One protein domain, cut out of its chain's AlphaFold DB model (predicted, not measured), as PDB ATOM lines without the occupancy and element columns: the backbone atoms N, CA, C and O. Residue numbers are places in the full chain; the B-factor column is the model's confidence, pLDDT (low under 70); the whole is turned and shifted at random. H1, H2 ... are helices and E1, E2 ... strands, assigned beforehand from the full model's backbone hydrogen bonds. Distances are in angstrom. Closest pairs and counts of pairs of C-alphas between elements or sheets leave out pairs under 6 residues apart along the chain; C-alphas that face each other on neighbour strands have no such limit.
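Overview. This is residues 8 to 65 and 95 to 175 of the 180 residues of the protein "AAA_15 domain-containing protein" of Tolypothrix bouteillei VB521301 (UniProt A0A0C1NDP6). A twisted four-stranded sheet, E4, E3, E5 and E6, has helices on both faces: H4 lies over one face, with the long H3 crossing it, and H1 stands up from the other. H1 also packs on the small hairpin E1 and E2, H2 folds back beside H1, residues 48 to 53 stick out where they turn, and H5 follows E6 directly. The printed part has 139 residues, with five named helices and six named strands in the order E1 E2 E3 H1 H2 H3 E4 H4 E5 E6 H5, a mixed class of helices and strands. The large sheet is mixed and the small one antiparallel. The whole is compact, with a radius of gyration of the C-alphas of 15.8 A and spans of 38 by 32 by 30 A.

Arrangement. The large sheet runs E4, residues 120 to 123, E3, residues 26 to 30, E5, residues 145 to 151, and E6, residues 158 to 163. E4 and E3 are parallel, with N 27 and O 120 2.8 A apart. E3 and E5 are parallel, with N 28 and O 146 at 2.8 A. E5 and E6 form an antiparallel hairpin, with N 149 and O 160 at 2.8 A. H4, residues 127 to 139, has a height over the sheet of 10.2 A and runs along the strands, at 16 degrees to E3 on the local plane. E4, H4 and E5 form a split strand-helix-strand unit, two strands running the same way with E3 between them, and its crossover is right-handed. H3, residues 95 to 115, touches H4 at a steep tilt of 48 degrees, the same way, closest at the C-alphas of Gln 103 and Ala 132, 5.4 A; it only grazes the sheet, with residues 109 to 114. H5, residues 164 to 173, only just touches residues 131 to 134 of H4, with 3 pairs of C-alphas within 8 A, the closest being Leu 134 and Arg 168, 6.9 A. H1, residues 37 to 48, is on the opposite face from H4 and only just stands up from the sheet, rising 41 degrees. H2, residues 53 to 61, forms a helical hairpin with H1 at a shallow tilt of 14 degrees, touching its residues 42 to 46, closest at the C-alphas of Glu 42 and Thr 59, 6.2 A. E1, residues 8 to 12, and E2, residues 15 to 21, form an antiparallel hairpin, with N 17 and O 10 at 2.8 A. The closest C-alphas of E1 and H1 are those of Phe 12 and Ser 39, 7.0 A apart; those of E2 and E6 are Leu 18 and Lys 158, 6.8 A. In H1, H2, H3, H4 and H5 every O i to N i+4 pair is within hydrogen-bond range.

Along the chain. E5 measures 19.7 A from first to last C-alpha, E6 16.5 A and E2 15.7 A. H3 measures 30.2 A, H4 18.5 A and H1 17.0 A. E1 begins at C-alpha 8, (22.221, -21.637, 48.131), E5 at C-alpha 145, (16.885, -16.533, 30.485), and H5 ends at C-alpha 173, (-1.351, -14.609, 28.502).

Size, cuts and confidence. The two C-alphas farthest apart are those of Ile 53 and Asp 173, 46.1 A. Residues 66 to 94 are not printed, and C-alphas 65 and 95 are 31.5 A apart across this cut, in the link from H2 to H3. Of the links that are printed whole, those from E3 to H1 and from E5 to E6 are short and the others tight. The mean pLDDT of the printed part is 83.3, with residue 51, residues 53 to 65, residues 95 to 101 and residues 173 to 175 under 70.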
ATOM      1  N   THR A   8      22.917 -21.546  46.844       95.88
ATOM      2  CA  THR A   8      22.221 -21.637  48.131       95.88
ATOM      3  C   THR A   8      22.761 -20.590  49.102       95.88
ATOM      4  O   THR A   8      23.966 -20.492  49.325       95.88
ATOM      5  N   ILE A   9      21.863 -19.811  49.706       94.19
ATOM      6  CA  ILE A   9      22.185 -18.817  50.735       94.19
ATOM      7  C   ILE A   9      21.412 -19.177  52.003       94.19
ATOM      8  O   ILE A   9      20.214 -18.911  52.106       94.19
ATOM      9  N   HIS A  10      22.109 -19.752  52.984       92.38
ATOM     10  CA  HIS A  10      21.504 -20.143  54.261       92.38
ATOM     11  C   HIS A  10      21.075 -18.935  55.089       92.38
ATOM     12  O   HIS A  10      19.914 -18.824  55.471       92.38
ATOM     13  N   GLN A  11      21.993 -18.002  55.348       89.44
ATOM     14  CA  GLN A  11      21.690 -16.776  56.083       89.44
ATOM     15  C   GLN A  11      22.541 -15.623  55.565       89.44
ATOM     16  O   GLN A  11      23.762 -15.636  55.687       89.44
ATOM     17  N   PHE A  12      21.889 -14.606  55.004       86.56
ATOM     18  CA  PHE A  12      22.562 -13.371  54.607       86.56
ATOM     19  C   PHE A  12      21.554 -12.230  54.495       86.56
ATOM     20  O   PHE A  12      20.652 -12.264  53.665       86.56
ATOM     21  N   ARG A  13      21.702 -11.184  55.315       78.44
ATOM     22  CA  ARG A  13      20.959  -9.918  55.151       78.44
ATOM     23  C   ARG A  13      19.436 -10.067  54.965       78.44
ATOM     24  O   ARG A  13      18.851  -9.451  54.072       78.44
ATOM     25  N   GLY A  14      18.805 -10.865  55.827       81.25
ATOM     26  CA  GLY A  14      17.361 -11.141  55.801       81.25
ATOM     27  C   GLY A  14      16.949 -12.299  54.884       81.25
ATOM     28  O   GLY A  14      15.826 -12.780  55.005       81.25
ATOM     29  N   LEU A  15      17.849 -12.788  54.025       90.31
ATOM     30  CA  LEU A  15      17.671 -14.049  53.310       90.31
ATOM     31  C   LEU A  15      17.809 -15.219  54.284       90.31
ATOM     32  O   LEU A  15      18.721 -15.220  55.118       90.31
ATOM     33  N   ARG A  16      16.909 -16.198  54.158       92.06
ATOM     34  CA  ARG A  16      16.880 -17.428  54.961       92.06
ATOM     35  C   ARG A  16      16.665 -18.622  54.040       92.06
ATOM     36  O   ARG A  16      15.645 -18.662  53.357       92.06
ATOM     37  N   ASP A  17      17.612 -19.550  54.002       93.25
ATOM     38  CA  ASP A  17      17.579 -20.782  53.199       93.25
ATOM     39  C   ASP A  17      17.063 -20.576  51.763       93.25
ATOM     40  O   ASP A  17      16.198 -21.300  51.262       93.25
ATOM     41  N   LEU A  18      17.573 -19.540  51.099       96.06
ATOM     42  CA  LEU A  18      17.249 -19.239  49.711       96.06
ATOM     43  C   LEU A  18      17.976 -20.224  48.794       96.06
ATOM     44  O   LEU A  18      19.173 -20.446  48.963       96.06
ATOM     45  N   ASN A  19      17.265 -20.757  47.798       96.88
ATOM     46  CA  ASN A  19      17.851 -21.616  46.775       96.88
ATOM     47  C   ASN A  19      17.489 -21.128  45.367       96.88
ATOM     48  O   ASN A  19      16.307 -20.938  45.065       96.88
ATOM     49  N   LEU A  20      18.502 -20.923  44.526       97.25
ATOM     50  CA  LEU A  20      18.369 -20.640  43.098       97.25
ATOM     51  C   LEU A  20      18.892 -21.853  42.330       97.25
ATOM     52  O   LEU A  20      20.100 -22.037  42.232       97.25
ATOM     53  N   ASP A  21      17.988 -22.675  41.804       95.62
ATOM     54  CA  ASP A  21      18.328 -23.884  41.045       95.62
ATOM     55  C   ASP A  21      18.123 -23.690  39.547       95.62
ATOM     56  O   ASP A  21      17.202 -22.980  39.131       95.62
ATOM     57  N   ASN A  22      18.883 -24.428  38.734       95.12
ATOM     58  CA  ASN A  22      18.797 -24.390  37.273       95.12
ATOM     59  C   ASN A  22      19.012 -22.965  36.751       95.12
ATOM     60  O   ASN A  22      18.162 -22.401  36.043       95.12
ATOM     61  N   LEU A  23      20.131 -22.379  37.180       96.19
ATOM     62  CA  LEU A  23      20.596 -21.074  36.741       96.19
ATOM     63  C   LEU A  23      20.813 -21.067  35.231       96.19
ATOM     64  O   LEU A  23      21.313 -22.028  34.649       96.19
ATOM     65  N   GLY A  24      20.415 -19.965  34.606       94.56
ATOM     66  CA  GLY A  24      20.658 -19.740  33.193       94.56
ATOM     67  C   GLY A  24      21.920 -18.936  32.938       94.56
ATOM     68  O   GLY A  24      22.648 -18.578  33.869       94.56
ATOM     69  N   ARG A  25      22.155 -18.595  31.668       93.75
ATOM     70  CA  ARG A  25      23.167 -17.595  31.302       93.75
ATOM     71  C   ARG A  25      22.743 -16.214  31.791       93.75
ATOM     72  O   ARG A  25      23.584 -15.441  32.230       93.75
ATOM     73  N   ILE A  26      21.442 -15.920  31.755       94.44
ATOM     74  CA  ILE A  26      20.880 -14.655  32.230       94.44
ATOM     75  C   ILE A  26      19.874 -14.955  33.339       94.44
ATOM     76  O   ILE A  26      18.870 -15.626  33.114       94.44
ATOM     77  N   ASN A  27      20.132 -14.437  34.536       96.12
ATOM     78  CA  ASN A  27      19.327 -14.661  35.732       96.12
ATOM     79  C   ASN A  27      18.762 -13.327  36.231       96.12
ATOM     80  O   ASN A  27      19.498 -12.476  36.737       96.12
ATOM     81  N   LEU A  28      17.449 -13.148  36.104       93.75
ATOM     82  CA  LEU A  28      16.738 -11.969  36.589       93.75
ATOM     83  C   LEU A  28      16.098 -12.238  37.946       93.75
ATOM     84  O   LEU A  28      15.306 -13.160  38.104       93.75
ATOM     85  N   LEU A  29      16.395 -11.391  38.921       93.06
ATOM     86  CA  LEU A  29      15.801 -11.421  40.251       93.06
ATOM     87  C   LEU A  29      14.724 -10.331  40.354       93.06
ATOM     88  O   LEU A  29      15.015  -9.144  40.182       93.06
ATOM     89  N   VAL A  30      13.489 -10.717  40.677       91.06
ATOM     90  CA  VAL A  30      12.339  -9.806  40.821       91.06
ATOM     91  C   VAL A  30      11.586 -10.039  42.136       91.06
ATOM     92  O   VAL A  30      11.832 -11.008  42.855       91.06
ATOM     93  N   GLY A  31      10.683  -9.124  42.491       86.75
ATOM     94  CA  GLY A  31       9.852  -9.192  43.699       86.75
ATOM     95  C   GLY A  31       9.715  -7.840  44.397       86.75
ATOM     96  O   GLY A  31      10.355  -6.865  43.994       86.75
ATOM     97  N   ILE A  32       8.924  -7.797  45.471       83.50
ATOM     98  CA  ILE A  32       8.635  -6.577  46.242       83.50
ATOM     99  C   ILE A  32       9.890  -5.893  46.794       83.50
ATOM    100  O   ILE A  32      10.978  -6.476  46.871       83.50
ATOM    101  N   ASN A  33       9.750  -4.639  47.216       77.81
ATOM    102  CA  ASN A  33      10.797  -3.966  47.982       77.81
ATOM    103  C   ASN A  33      11.154  -4.792  49.223       77.81
ATOM    104  O   ASN A  33      10.304  -5.448  49.821       77.81
ATOM    105  N   ASN A  34      12.442  -4.813  49.559       81.81
ATOM    106  CA  ASN A  34      12.979  -5.573  50.688       81.81
ATOM    107  C   ASN A  34      12.813  -7.106  50.577       81.81
ATOM    108  O   ASN A  34      13.083  -7.814  51.542       81.81
ATOM    109  N   SER A  35      12.480  -7.652  49.397       85.75
ATOM    110  CA  SER A  35      12.415  -9.109  49.171       85.75
ATOM    111  C   SER A  35      13.770  -9.831  49.190       85.75
ATOM    112  O   SER A  35      13.812 -11.057  49.122       85.75
ATOM    113  N   GLY A  36      14.881  -9.090  49.259       86.81
ATOM    114  CA  GLY A  36      16.236  -9.649  49.301       86.81
ATOM    115  C   GLY A  36      16.961  -9.720  47.953       86.81
ATOM    116  O   GLY A  36      18.068 -10.239  47.904       86.81
ATOM    117  N   LYS A  37      16.400  -9.146  46.879       90.31
ATOM    118  CA  LYS A  37      17.036  -9.042  45.545       90.31
ATOM    119  C   LYS A  37      18.479  -8.527  45.596       90.31
ATOM    120  O   LYS A  37      19.394  -9.200  45.137       90.31
ATOM    121  N   THR A  38      18.682  -7.359  46.207       86.94
ATOM    122  CA  THR A  38      20.015  -6.763  46.374       86.94
ATOM    123  C   THR A  38      20.899  -7.625  47.270       86.94
ATOM    124  O   THR A  38      22.058  -7.836  46.938       86.94
ATOM    125  N   SER A  39      20.345  -8.206  48.343       89.62
ATOM    126  CA  SER A  39      21.083  -9.123  49.225       89.62
ATOM    127  C   SER A  39      21.633 -10.341  48.470       89.62
ATOM    128  O   SER A  39      22.722 -10.804  48.790       89.62
ATOM    129  N   VAL A  40      20.917 -10.855  47.463       92.38
ATOM    130  CA  VAL A  40      21.409 -11.955  46.616       92.38
ATOM    131  C   VAL A  40      22.590 -11.495  45.759       92.38
ATOM    132  O   VAL A  40      23.617 -12.167  45.749       92.38
ATOM    133  N   LEU A  41      22.483 -10.346  45.077       91.00
ATOM    134  CA  LEU A  41      23.589  -9.812  44.268       91.00
ATOM    135  C   LEU A  41      24.830  -9.510  45.117       91.00
ATOM    136  O   LEU A  41      25.948  -9.785  44.700       91.00
ATOM    137  N   GLU A  42      24.636  -8.985  46.323       87.44
ATOM    138  CA  GLU A  42      25.702  -8.727  47.290       87.44
ATOM    139  C   GLU A  42      26.393 -10.018  47.755       87.44
ATOM    140  O   GLU A  42      27.621 -10.076  47.798       87.44
ATOM    141  N   ALA A  43      25.621 -11.065  48.066       88.94
ATOM    142  CA  ALA A  43      26.174 -12.367  48.433       88.94
ATOM    143  C   ALA A  43      26.997 -12.972  47.285       88.94
ATOM    144  O   ALA A  43      28.100 -13.466  47.512       88.94
ATOM    145  N   LEU A  44      26.492 -12.881  46.049       89.56
ATOM    146  CA  LEU A  44      27.200 -13.329  44.847       89.56
ATOM    147  C   LEU A  44      28.469 -12.508  44.590       89.56
ATOM    148  O   LEU A  44      29.512 -13.077  44.280       89.56
ATOM    149  N   ALA A  45      28.418 -11.186  44.765       86.25
ATOM    150  CA  ALA A  45      29.580 -10.317  44.598       86.25
ATOM    151  C   ALA A  45      30.705 -10.681  45.578       86.25
ATOM    152  O   ALA A  45      31.862 -10.779  45.161       86.25
ATOM    153  N   ILE A  46      30.357 -10.933  46.847       83.94
ATOM    154  CA  ILE A  46      31.285 -11.421  47.876       83.94
ATOM    155  C   ILE A  46      31.832 -12.804  47.505       83.94
ATOM    156  O   ILE A  46      33.038 -13.020  47.591       83.94
ATOM    157  N   TYR A  47      30.974 -13.726  47.062       86.81
ATOM    158  CA  TYR A  47      31.379 -15.077  46.669       86.81
ATOM    159  C   TYR A  47      32.374 -15.081  45.499       86.81
ATOM    160  O   TYR A  47      33.346 -15.832  45.520       86.81
ATOM    161  N   CYS A  48      32.171 -14.216  44.502       83.69
ATOM    162  CA  CYS A  48      33.075 -14.085  43.358       83.69
ATOM    163  C   CYS A  48      34.384 -13.351  43.705       83.69
ATOM    164  O   CYS A  48      35.386 -13.544  43.018       83.69
ATOM    165  N   HIS A  49      34.398 -12.538  44.769       80.62
ATOM    166  CA  HIS A  49      35.563 -11.755  45.206       80.62
ATOM    167  C   HIS A  49      35.858 -11.944  46.707       80.62
ATOM    168  O   HIS A  49      35.906 -10.967  47.463       80.62
ATOM    169  N   PRO A  50      36.099 -13.182  47.177       75.94
ATOM    170  CA  PRO A  50      36.154 -13.475  48.609       75.94
ATOM    171  C   PRO A  50      37.358 -12.825  49.302       75.94
ATOM    172  O   PRO A  50      37.300 -12.558  50.497       75.94
ATOM    173  N   LEU A  51      38.427 -12.529  48.555       68.00
ATOM    174  CA  LEU A  51      39.654 -11.913  49.070       68.00
ATOM    175  C   LEU A  51      39.693 -10.386  48.914       68.00
ATOM    176  O   LEU A  51      40.605  -9.749  49.442       68.00
ATOM    177  N   ASP A  52      38.733  -9.775  48.212       78.25
ATOM    178  CA  ASP A  52      38.693  -8.317  48.076       78.25
ATOM    179  C   ASP A  52      37.844  -7.701  49.189       78.25
ATOM    180  O   ASP A  52      36.641  -7.480  49.047       78.25
ATOM    181  N   ILE A  53      38.493  -7.369  50.306       68.81
ATOM    182  CA  ILE A  53      37.851  -6.731  51.461       68.81
ATOM    183  C   ILE A  53      37.111  -5.430  51.099       68.81
ATOM    184  O   ILE A  53      36.190  -5.032  51.811       68.81
ATOM    185  N   ARG A  54      37.443  -4.765  49.982       68.44
ATOM    186  CA  ARG A  54      36.717  -3.565  49.535       68.44
ATOM    187  C   ARG A  54      35.309  -3.905  49.063       68.44
ATOM    188  O   ARG A  54      34.418  -3.098  49.300       68.44
ATOM    189  N   VAL A  55      35.096  -5.075  48.454       69.06
ATOM    190  CA  VAL A  55      33.755  -5.573  48.088       69.06
ATOM    191  C   VAL A  55      32.941  -5.830  49.352       69.06
ATOM    192  O   VAL A  55      31.808  -5.383  49.463       69.06
ATOM    193  N   TRP A  56      33.550  -6.442  50.366       61.19
ATOM    194  CA  TRP A  56      32.893  -6.681  51.652       61.19
ATOM    195  C   TRP A  56      32.516  -5.370  52.355       61.19
ATOM    196  O   TRP A  56      31.383  -5.210  52.813       61.19
ATOM    197  N   ILE A  57      33.447  -4.410  52.410       64.69
ATOM    198  CA  ILE A  57      33.234  -3.092  53.019       64.69
ATOM    199  C   ILE A  57      32.200  -2.284  52.227       64.69
ATOM    200  O   ILE A  57      31.346  -1.646  52.836       64.69
ATOM    201  N   SER A  58      32.235  -2.289  50.893       69.44
ATOM    202  CA  SER A  58      31.265  -1.545  50.080       69.44
ATOM    203  C   SER A  58      29.866  -2.140  50.207       69.44
ATOM    204  O   SER A  58      28.919  -1.396  50.465       69.44
ATOM    205  N   THR A  59      29.739  -3.469  50.173       65.75
ATOM    206  CA  THR A  59      28.498  -4.174  50.496       65.75
ATOM    207  C   THR A  59      28.016  -3.794  51.900       65.75
ATOM    208  O   THR A  59      26.841  -3.470  52.073       65.75
ATOM    209  N   ALA A  60      28.886  -3.763  52.921       52.50
ATOM    210  CA  ALA A  60      28.553  -3.313  54.284       52.50
ATOM    211  C   ALA A  60      28.040  -1.862  54.338       52.50
ATOM    212  O   ALA A  60      26.988  -1.608  54.926       52.50
ATOM    213  N   ARG A  61      28.735  -0.931  53.676       57.66
ATOM    214  CA  ARG A  61      28.463   0.517  53.727       57.66
ATOM    215  C   ARG A  61      27.296   0.972  52.858       57.66
ATOM    216  O   ARG A  61      26.685   1.990  53.173       57.66
ATOM    217  N   GLN A  62      26.923   0.222  51.819       57.94
ATOM    218  CA  GLN A  62      25.755   0.537  50.982       57.94
ATOM    219  C   GLN A  62      24.440   0.633  51.783       57.94
ATOM    220  O   GLN A  62      23.525   1.322  51.341       57.94
ATOM    221  N   ARG A  63      24.365   0.025  52.981       49.22
ATOM    222  CA  ARG A  63      23.236   0.177  53.920       49.22
ATOM    223  C   ARG A  63      23.347   1.368  54.875       49.22
ATOM    224  O   ARG A  63      22.334   1.820  55.389       49.22
ATOM    225  N   GLU A  64      24.549   1.884  55.115       47.69
ATOM    226  CA  GLU A  64      24.773   3.066  55.963       47.69
ATOM    227  C   GLU A  64      24.437   4.361  55.194       47.69
ATOM    228  O   GLU A  64      23.832   5.294  55.728       47.69
ATOM    229  N   GLN A  65      24.757   4.387  53.894       41.28
ATOM    230  CA  GLN A  65      24.593   5.541  53.001       41.28
ATOM    231  C   GLN A  65      23.204   5.714  52.372       41.28
ATOM    232  O   GLN A  65      23.015   6.625  51.570       41.28
ATOM    233  N   SER A  95       8.281   6.940  26.057       45.03
ATOM    234  CA  SER A  95       8.065   5.489  26.230       45.03
ATOM    235  C   SER A  95       8.587   4.632  25.062       45.03
ATOM    236  O   SER A  95       9.150   3.555  25.282       45.03
ATOM    237  N   THR A  96       8.460   5.110  23.821       45.47
ATOM    238  CA  THR A  96       8.930   4.393  22.621       45.47
ATOM    239  C   THR A  96      10.451   4.462  22.472       45.47
ATOM    240  O   THR A  96      11.076   3.438  22.204       45.47
ATOM    241  N   ILE A  97      11.067   5.624  22.739       52.91
ATOM    242  CA  ILE A  97      12.533   5.765  22.767       52.91
ATOM    243  C   ILE A  97      13.122   4.889  23.874       52.91
ATOM    244  O   ILE A  97      14.125   4.215  23.646       52.91
ATOM    245  N   HIS A  98      12.504   4.851  25.062       57.28
ATOM    246  CA  HIS A  98      12.979   4.003  26.155       57.28
ATOM    247  C   HIS A  98      12.956   2.517  25.778       57.28
ATOM    248  O   HIS A  98      13.912   1.804  26.081       57.28
ATOM    249  N   THR A  99      11.919   2.055  25.077       61.69
ATOM    250  CA  THR A  99      11.793   0.645  24.679       61.69
ATOM    251  C   THR A  99      12.820   0.257  23.610       61.69
ATOM    252  O   THR A  99      13.512  -0.750  23.765       61.69
ATOM    253  N   GLU A 100      12.988   1.070  22.563       65.06
ATOM    254  CA  GLU A 100      13.982   0.813  21.508       65.06
ATOM    255  C   GLU A 100      15.423   0.886  22.040       65.06
ATOM    256  O   GLU A 100      16.264   0.048  21.701       65.06
ATOM    257  N   LEU A 101      15.715   1.851  22.919       67.38
ATOM    258  CA  LEU A 101      17.036   1.988  23.531       67.38
ATOM    259  C   LEU A 101      17.361   0.780  24.425       67.38
ATOM    260  O   LEU A 101      18.458   0.229  24.329       67.38
ATOM    261  N   LEU A 102      16.400   0.325  25.240       71.44
ATOM    262  CA  LEU A 102      16.556  -0.862  26.086       71.44
ATOM    263  C   LEU A 102      16.810  -2.124  25.259       71.44
ATOM    264  O   LEU A 102      17.708  -2.894  25.593       71.44
ATOM    265  N   GLN A 103      16.071  -2.325  24.165       78.25
ATOM    266  CA  GLN A 103      16.275  -3.475  23.283       78.25
ATOM    267  C   GLN A 103      17.671  -3.478  22.658       78.25
ATOM    268  O   GLN A 103      18.321  -4.519  22.631       78.25
ATOM    269  N   ASN A 104      18.160  -2.325  22.196       79.06
ATOM    270  CA  ASN A 104      19.497  -2.222  21.612       79.06
ATOM    271  C   ASN A 104      20.597  -2.502  22.648       79.06
ATOM    272  O   ASN A 104      21.504  -3.298  22.387       79.06
ATOM    273  N   SER A 105      20.491  -1.911  23.842       79.38
ATOM    274  CA  SER A 105      21.423  -2.151  24.950       79.38
ATOM    275  C   SER A 105      21.416  -3.610  25.405       79.38
ATOM    276  O   SER A 105      22.478  -4.209  25.581       79.38
ATOM    277  N   PHE A 106      20.236  -4.213  25.560       86.88
ATOM    278  CA  PHE A 106      20.128  -5.619  25.932       86.88
ATOM    279  C   PHE A 106      20.603  -6.548  24.828       86.88
ATOM    280  O   PHE A 106      21.271  -7.523  25.146       86.88
ATOM    281  N   ARG A 107      20.356  -6.248  23.549       87.44
ATOM    282  CA  ARG A 107      20.888  -7.054  22.440       87.44
ATOM    283  C   ARG A 107      22.402  -7.135  22.495       87.44
ATOM    284  O   ARG A 107      22.958  -8.229  22.475       87.44
ATOM    285  N   TRP A 108      23.058  -5.985  22.634       86.56
ATOM    286  CA  TRP A 108      24.502  -5.930  22.821       86.56
ATOM    287  C   TRP A 108      24.935  -6.739  24.053       86.56
ATOM    288  O   TRP A 108      25.824  -7.580  23.951       86.56
ATOM    289  N   LEU A 109      24.270  -6.548  25.195       86.19
ATOM    290  CA  LEU A 109      24.620  -7.224  26.443       86.19
ATOM    291  C   LEU A 109      24.484  -8.749  26.343       86.19
ATOM    292  O   LEU A 109      25.410  -9.466  26.713       86.19
ATOM    293  N   VAL A 110      23.355  -9.248  25.834       89.81
ATOM    294  CA  VAL A 110      23.077 -10.682  25.668       89.81
ATOM    295  C   VAL A 110      24.077 -11.312  24.709       89.81
ATOM    296  O   VAL A 110      24.653 -12.355  25.027       89.81
ATOM    297  N   LYS A 111      24.344 -10.645  23.581       87.62
ATOM    298  CA  LYS A 111      25.354 -11.078  22.618       87.62
ATOM    299  C   LYS A 111      26.717 -11.264  23.287       87.62
ATOM    300  O   LYS A 111      27.312 -12.331  23.167       87.62
ATOM    301  N   TRP A 112      27.195 -10.275  24.041       87.81
ATOM    302  CA  TRP A 112      28.495 -10.382  24.711       87.81
ATOM    303  C   TRP A 112      28.502 -11.370  25.873       87.81
ATOM    304  O   TRP A 112      29.516 -12.027  26.091       87.81
ATOM    305  N   CYS A 113      27.383 -11.548  26.582       88.44
ATOM    306  CA  CYS A 113      27.273 -12.609  27.585       88.44
ATOM    307  C   CYS A 113      27.469 -13.997  26.962       88.44
ATOM    308  O   CYS A 113      28.062 -14.881  27.581       88.44
ATOM    309  N   LYS A 114      26.994 -14.189  25.728       87.75
ATOM    310  CA  LYS A 114      27.191 -15.418  24.958       87.75
ATOM    311  C   LYS A 114      28.621 -15.540  24.431       87.75
ATOM    312  O   LYS A 114      29.245 -16.575  24.638       87.75
ATOM    313  N   GLU A 115      29.148 -14.497  23.791       87.75
ATOM    314  CA  GLU A 115      30.486 -14.518  23.175       87.75
ATOM    315  C   GLU A 115      31.624 -14.644  24.200       87.75
ATOM    316  O   GLU A 115      32.621 -15.306  23.925       87.75
ATOM    317  N   MET A 116      31.471 -14.050  25.387       88.50
ATOM    318  CA  MET A 116      32.494 -14.038  26.444       88.50
ATOM    319  C   MET A 116      32.262 -15.102  27.524       88.50
ATOM    320  O   MET A 116      32.975 -15.114  28.525       88.50
ATOM    321  N   ASP A 117      31.248 -15.952  27.348       88.31
ATOM    322  CA  ASP A 117      30.778 -16.928  28.338       88.31
ATOM    323  C   ASP A 117      30.573 -16.331  29.745       88.31
ATOM    324  O   ASP A 117      31.063 -16.831  30.755       88.31
ATOM    325  N   ILE A 118      29.845 -15.213  29.807       89.94
ATOM    326  CA  ILE A 118      29.509 -14.526  31.058       89.94
ATOM    327  C   ILE A 118      28.115 -14.958  31.516       89.94
ATOM    328  O   ILE A 118      27.133 -14.821  30.781       89.94
ATOM    329  N   GLN A 119      28.021 -15.412  32.767       92.88
ATOM    330  CA  GLN A 119      26.752 -15.596  33.465       92.88
ATOM    331  C   GLN A 119      26.325 -14.290  34.145       92.88
ATOM    332  O   GLN A 119      26.971 -13.806  35.075       92.88
ATOM    333  N   LEU A 120      25.217 -13.719  33.683       91.56
ATOM    334  CA  LEU A 120      24.670 -12.463  34.176       91.56
ATOM    335  C   LEU A 120      23.645 -12.707  35.288       91.56
ATOM    336  O   LEU A 120      22.703 -13.483  35.129       91.56
ATOM    337  N   PHE A 121      23.789 -11.966  36.386       93.75
ATOM    338  CA  PHE A 121      22.772 -11.809  37.422       93.75
ATOM    339  C   PHE A 121      22.376 -10.342  37.501       93.75
ATOM    340  O   PHE A 121      23.231  -9.475  37.673       93.75
ATOM    341  N   ALA A 122      21.083 -10.059  37.388       89.56
ATOM    342  CA  ALA A 122      20.573  -8.698  37.451       89.56
ATOM    343  C   ALA A 122      19.235  -8.642  38.188       89.56
ATOM    344  O   ALA A 122      18.541  -9.643  38.354       89.56
ATOM    345  N   THR A 123      18.862  -7.449  38.636       86.62
ATOM    346  CA  THR A 123      17.578  -7.184  39.288       86.62
ATOM    347  C   THR A 123      16.797  -6.169  38.481       86.62
ATOM    348  O   THR A 123      17.377  -5.187  38.022       86.62
ATOM    349  N   THR A 124      15.486  -6.351  38.361       82.62
ATOM    350  CA  THR A 124      14.612  -5.354  37.736       82.62
ATOM    351  C   THR A 124      13.283  -5.240  38.477       82.62
ATOM    352  O   THR A 124      12.797  -6.200  39.077       82.62
ATOM    353  N   HIS A 125      12.722  -4.034  38.441       79.00
ATOM    354  CA  HIS A 125      11.360  -3.699  38.859       79.00
ATOM    355  C   HIS A 125      10.523  -3.178  37.683       79.00
ATOM    356  O   HIS A 125       9.468  -2.593  37.902       79.00
ATOM    357  N   SER A 126      11.008  -3.336  36.452       79.25
ATOM    358  CA  SER A 126      10.324  -2.926  35.227       79.25
ATOM    359  C   SER A 126       9.901  -4.171  34.462       79.25
ATOM    360  O   SER A 126      10.731  -5.032  34.157       79.25
ATOM    361  N   LEU A 127       8.604  -4.264  34.169       82.62
ATOM    362  CA  LEU A 127       8.059  -5.318  33.315       82.62
ATOM    363  C   LEU A 127       8.521  -5.130  31.871       82.62
ATOM    364  O   LEU A 127       8.828  -6.106  31.199       82.62
ATOM    365  N   GLU A 128       8.677  -3.881  31.444       80.75
ATOM    366  CA  GLU A 128       9.188  -3.499  30.131       80.75
ATOM    367  C   GLU A 128      10.613  -4.033  29.922       80.75
ATOM    368  O   GLU A 128      10.941  -4.541  28.853       80.75
ATOM    369  N   ALA A 129      11.458  -3.994  30.958       83.50
ATOM    370  CA  ALA A 129      12.794  -4.581  30.900       83.50
ATOM    371  C   ALA A 129      12.761  -6.115  30.780       83.50
ATOM    372  O   ALA A 129      13.614  -6.695  30.106       83.50
ATOM    373  N   VAL A 130      11.786  -6.777  31.415       88.06
ATOM    374  CA  VAL A 130      11.583  -8.228  31.276       88.06
ATOM    375  C   VAL A 130      11.143  -8.568  29.851       88.06
ATOM    376  O   VAL A 130      11.703  -9.487  29.257       88.06
ATOM    377  N   ASP A 131      10.205  -7.809  29.283       87.81
ATOM    378  CA  ASP A 131       9.724  -8.005  27.910       87.81
ATOM    379  C   ASP A 131      10.824  -7.772  26.879       87.81
ATOM    380  O   ASP A 131      11.024  -8.592  25.983       87.81
ATOM    381  N   ALA A 132      11.589  -6.690  27.037       86.56
ATOM    382  CA  ALA A 132      12.712  -6.390  26.162       86.56
ATOM    383  C   ALA A 132      13.760  -7.514  26.201       86.56
ATOM    384  O   ALA A 132      14.262  -7.920  25.153       86.56
ATOM    385  N   LEU A 133      14.065  -8.064  27.383       89.25
ATOM    386  CA  LEU A 133      14.979  -9.203  27.506       89.25
ATOM    387  C   LEU A 133      14.409 -10.485  26.898       89.25
ATOM    388  O   LEU A 133      15.153 -11.193  26.225       89.25
ATOM    389  N   LEU A 134      13.123 -10.788  27.086       90.75
ATOM    390  CA  LEU A 134      12.473 -11.932  26.436       90.75
ATOM    391  C   LEU A 134      12.592 -11.846  24.912       90.75
ATOM    392  O   LEU A 134      13.026 -12.802  24.276       90.75
ATOM    393  N   GLN A 135      12.276 -10.683  24.344       89.62
ATOM    394  CA  GLN A 135      12.348 -10.462  22.905       89.62
ATOM    395  C   GLN A 135      13.785 -10.565  22.384       89.62
ATOM    396  O   GLN A 135      14.043 -11.223  21.379       89.62
ATOM    397  N   VAL A 136      14.745  -9.943  23.071       89.69
ATOM    398  CA  VAL A 136      16.159 -10.000  22.681       89.69
ATOM    399  C   VAL A 136      16.703 -11.424  22.762       89.69
ATOM    400  O   VAL A 136      17.388 -11.872  21.847       89.69
ATOM    401  N   THR A 137      16.398 -12.147  23.839       90.50
ATOM    402  CA  THR A 137      16.864 -13.529  24.031       90.50
ATOM    403  C   THR A 137      16.245 -14.497  23.029       90.50
ATOM    404  O   THR A 137      16.898 -15.464  22.640       90.50
ATOM    405  N   GLU A 138      15.035 -14.212  22.544       89.69
ATOM    406  CA  GLU A 138      14.450 -14.915  21.403       89.69
ATOM    407  C   GLU A 138      15.255 -14.681  20.117       89.69
ATOM    408  O   GLU A 138      15.677 -15.640  19.471       89.69
ATOM    409  N   VAL A 139      15.512 -13.413  19.774       84.25
ATOM    410  CA  VAL A 139      16.219 -13.014  18.542       84.25
ATOM    411  C   VAL A 139      17.652 -13.551  18.508       84.25
ATOM    412  O   VAL A 139      18.095 -14.069  17.485       84.25
ATOM    413  N   GLU A 140      18.369 -13.493  19.630       81.75
ATOM    414  CA  GLU A 140      19.757 -13.970  19.745       81.75
ATOM    415  C   GLU A 140      19.868 -15.504  19.898       81.75
ATOM    416  O   GLU A 140      20.968 -16.053  20.061       81.75
ATOM    417  N   SER A 141      18.730 -16.217  19.837       79.56
ATOM    418  CA  SER A 141      18.631 -17.665  20.069       79.56
ATOM    419  C   SER A 141      19.279 -18.091  21.398       79.56
ATOM    420  O   SER A 141      19.932 -19.131  21.484       79.56
ATOM    421  N   GLU A 142      19.128 -17.265  22.434       77.19
ATOM    422  CA  GLU A 142      19.692 -17.437  23.778       77.19
ATOM    423  C   GLU A 142      18.545 -17.586  24.785       77.19
ATOM    424  O   GLU A 142      18.359 -16.776  25.689       77.19
ATOM    425  N   GLN A 143      17.750 -18.649  24.634       79.69
ATOM    426  CA  GLN A 143      16.587 -18.948  25.487       79.69
ATOM    427  C   GLN A 143      16.971 -19.392  26.916       79.69
ATOM    428  O   GLN A 143      16.171 -19.994  27.631       79.69
ATOM    429  N   ASN A 144      18.193 -19.089  27.362       88.62
ATOM    430  CA  ASN A 144      18.703 -19.389  28.694       88.62
ATOM    431  C   ASN A 144      18.524 -18.209  29.671       88.62
ATOM    432  O   ASN A 144      19.397 -17.899  30.491       88.62
ATOM    433  N   LEU A 145      17.380 -17.530  29.544       94.44
ATOM    434  CA  LEU A 145      16.885 -16.533  30.485       94.44
ATOM    435  C   LEU A 145      16.048 -17.226  31.557       94.44
ATOM    436  O   LEU A 145      15.104 -17.960  31.256       94.44
ATOM    437  N   VAL A 146      16.358 -16.939  32.814       95.94
ATOM    438  CA  VAL A 146      15.608 -17.434  33.962       95.94
ATOM    439  C   VAL A 146      15.242 -16.265  34.857       95.94
ATOM    440  O   VAL A 146      16.088 -15.443  35.202       95.94
ATOM    441  N   LEU A 147      13.977 -16.200  35.259       95.62
ATOM    442  CA  LEU A 147      13.486 -15.215  36.210       95.62
ATOM    443  C   LEU A 147      13.148 -15.889  37.540       95.62
ATOM    444  O   LEU A 147      12.414 -16.876  37.596       95.62
ATOM    445  N   TYR A 148      13.661 -15.323  38.624       96.12
ATOM    446  CA  TYR A 148      13.411 -15.741  39.993       96.12
ATOM    447  C   TYR A 148      12.645 -14.646  40.723       96.12
ATOM    448  O   TYR A 148      13.161 -13.550  40.956       96.12
ATOM    449  N   ARG A 149      11.412 -14.948  41.128       94.12
ATOM    450  CA  ARG A 149      10.633 -14.087  42.016       94.12
ATOM    451  C   ARG A 149      10.920 -14.452  43.465       94.12
ATOM    452  O   ARG A 149      10.664 -15.582  43.880       94.12
ATOM    453  N   LEU A 150      11.430 -13.487  44.222       93.38
ATOM    454  CA  LEU A 150      11.715 -13.628  45.646       93.38
ATOM    455  C   LEU A 150      10.516 -13.172  46.479       93.38
ATOM    456  O   LEU A 150      10.047 -12.040  46.348       93.38
ATOM    457  N   GLU A 151      10.062 -14.049  47.367       92.06
ATOM    458  CA  GLU A 151       8.983 -13.823  48.324       92.06
ATOM    459  C   GLU A 151       9.536 -14.018  49.746       92.06
ATOM    460  O   GLU A 151       9.803 -15.158  50.153       92.06
ATOM    461  N   PRO A 152       9.743 -12.940  50.521       87.31
ATOM    462  CA  PRO A 152      10.217 -13.074  51.891       87.31
ATOM    463  C   PRO A 152       9.149 -13.779  52.739       87.31
ATOM    464  O   PRO A 152       7.976 -13.406  52.710       87.31
ATOM    465  N   LYS A 153       9.551 -14.795  53.506       85.94
ATOM    466  CA  LYS A 153       8.735 -15.384  54.578       85.94
ATOM    467  C   LYS A 153       9.557 -15.483  55.852       85.94
ATOM    468  O   LYS A 153      10.784 -15.429  55.802       85.94
ATOM    469  N   GLU A 154       8.877 -15.672  56.980       79.25
ATOM    470  CA  GLU A 154       9.521 -15.732  58.293       79.25
ATOM    471  C   GLU A 154      10.601 -16.815  58.377       79.25
ATOM    472  O   GLU A 154      11.695 -16.538  58.849       79.25
ATOM    473  N   SER A 155      10.348 -18.034  57.901       83.38
ATOM    474  CA  SER A 155      11.303 -19.142  58.047       83.38
ATOM    475  C   SER A 155      12.243 -19.318  56.857       83.38
ATOM    476  O   SER A 155      13.385 -19.722  57.044       83.38
ATOM    477  N   LYS A 156      11.782 -19.014  55.640       91.50
ATOM    478  CA  LYS A 156      12.513 -19.269  54.395       91.50
ATOM    479  C   LYS A 156      12.164 -18.229  53.340       91.50
ATOM    480  O   LYS A 156      10.988 -17.948  53.114       91.50
ATOM    481  N   THR A 157      13.151 -17.705  52.627       93.12
ATOM    482  CA  THR A 157      12.908 -16.896  51.433       93.12
ATOM    483  C   THR A 157      12.410 -17.814  50.323       93.12
ATOM    484  O   THR A 157      13.155 -18.632  49.781       93.12
ATOM    485  N   LYS A 158      11.119 -17.713  50.002       94.62
ATOM    486  CA  LYS A 158      10.516 -18.510  48.939       94.62
ATOM    487  C   LYS A 158      10.963 -17.947  47.593       94.62
ATOM    488  O   LYS A 158      10.925 -16.741  47.368       94.62
ATOM    489  N   VAL A 159      11.354 -18.844  46.698       96.06
ATOM    490  CA  VAL A 159      11.767 -18.518  45.335       96.06
ATOM    491  C   VAL A 159      10.804 -19.187  44.371       96.06
ATOM    492  O   VAL A 159      10.543 -20.385  44.483       96.06
ATOM    493  N   ILE A 160      10.263 -18.419  43.431       94.94
ATOM    494  CA  ILE A 160       9.498 -18.953  42.306       94.94
ATOM    495  C   ILE A 160      10.324 -18.752  41.046       94.94
ATOM    496  O   ILE A 160      10.634 -17.621  40.677       94.94
ATOM    497  N   ARG A 161      10.681 -19.859  40.400       95.88
ATOM    498  CA  ARG A 161      11.459 -19.861  39.165       95.88
ATOM    499  C   ARG A 161      10.546 -19.916  37.943       95.88
ATOM    500  O   ARG A 161       9.623 -20.732  37.876       95.88
ATOM    501  N   HIS A 162      10.880 -19.108  36.949       95.12
ATOM    502  CA  HIS A 162      10.296 -19.111  35.619       95.12
ATOM    503  C   HIS A 162      11.426 -19.270  34.596       95.12
ATOM    504  O   HIS A 162      12.269 -18.385  34.469       95.12
ATOM    505  N   ASP A 163      11.467 -20.409  33.901       94.75
ATOM    506  CA  ASP A 163      12.279 -20.534  32.683       94.75
ATOM    507  C   ASP A 163      11.706 -19.675  31.554       94.75
ATOM    508  O   ASP A 163      10.586 -19.170  31.652       94.75
ATOM    509  N   TRP A 164      12.468 -19.550  30.471       94.44
ATOM    510  CA  TRP A 164      12.093 -18.759  29.307       94.44
ATOM    511  C   TRP A 164      10.705 -19.123  28.749       94.44
ATOM    512  O   TRP A 164       9.873 -18.239  28.568       94.44
ATOM    513  N   ASN A 165      10.391 -20.414  28.573       92.81
ATOM    514  CA  ASN A 165       9.105 -20.858  28.012       92.81
ATOM    515  C   ASN A 165       7.915 -20.512  28.916       92.81
ATOM    516  O   ASN A 165       6.834 -20.141  28.454       92.81
ATOM    517  N   ARG A 166       8.072 -20.687  30.229       91.75
ATOM    518  CA  ARG A 166       7.044 -20.319  31.204       91.75
ATOM    519  C   ARG A 166       6.913 -18.808  31.311       91.75
ATOM    520  O   ARG A 166       5.793 -18.320  31.406       91.75
ATOM    521  N   LEU A 167       8.028 -18.085  31.316       91.50
ATOM    522  CA  LEU A 167       8.046 -16.633  31.423       91.50
ATOM    523  C   LEU A 167       7.380 -15.984  30.205       91.50
ATOM    524  O   LEU A 167       6.529 -15.122  30.390       91.50
ATOM    525  N   ARG A 168       7.689 -16.460  28.994       90.06
ATOM    526  CA  ARG A 168       7.052 -16.022  27.748       90.06
ATOM    527  C   ARG A 168       5.532 -16.173  27.807       90.06
ATOM    528  O   ARG A 168       4.829 -15.181  27.676       90.06
ATOM    529  N   ARG A 169       5.037 -17.372  28.141       89.12
ATOM    530  CA  ARG A 169       3.593 -17.626  28.308       89.12
ATOM    531  C   ARG A 169       2.952 -16.714  29.348       89.12
ATOM    532  O   ARG A 169       1.918 -16.117  29.095       89.12
ATOM    533  N   LEU A 170       3.586 -16.546  30.510       87.50
ATOM    534  CA  LEU A 170       3.072 -15.653  31.555       87.50
ATOM    535  C   LEU A 170       2.993 -14.190  31.102       87.50
ATOM    536  O   LEU A 170       2.129 -13.463  31.578       87.50
ATOM    537  N   ARG A 171       3.893 -13.737  30.225       85.50
ATOM    538  CA  ARG A 171       3.864 -12.367  29.695       85.50
ATOM    539  C   ARG A 171       2.878 -12.202  28.537       85.50
ATOM    540  O   ARG A 171       2.253 -11.150  28.462       85.50
ATOM    541  N   GLU A 172       2.695 -13.224  27.704       80.00
ATOM    542  CA  GLU A 172       1.730 -13.237  26.593       80.00
ATOM    543  C   GLU A 172       0.273 -13.378  27.081       80.00
ATOM    544  O   GLU A 172      -0.599 -12.651  26.609       80.00
ATOM    545  N   ASP A 173       0.011 -14.246  28.068       67.31
ATOM    546  CA  ASP A 173      -1.351 -14.609  28.502       67.31
ATOM    547  C   ASP A 173      -1.928 -13.693  29.603       67.31
ATOM    548  O   ASP A 173      -3.144 -13.546  29.722       67.31
ATOM    549  N   LEU A 174      -1.083 -13.081  30.444       55.56
ATOM    550  CA  LEU A 174      -1.502 -12.384  31.676       55.56
ATOM    551  C   LEU A 174      -1.076 -10.915  31.693       55.56
ATOM    552  O   LEU A 174      -0.651 -10.423  32.738       55.56
ATOM    553  N   GLY A 175      -1.188 -10.211  30.561       49.75
ATOM    554  CA  GLY A 175      -0.663  -8.857  30.300       49.75
ATOM    555  C   GLY A 175      -0.867  -7.749  31.360       49.75
ATOM    556  O   GLY A 175      -0.374  -6.643  31.155       49.75
TER     557      GLY A 175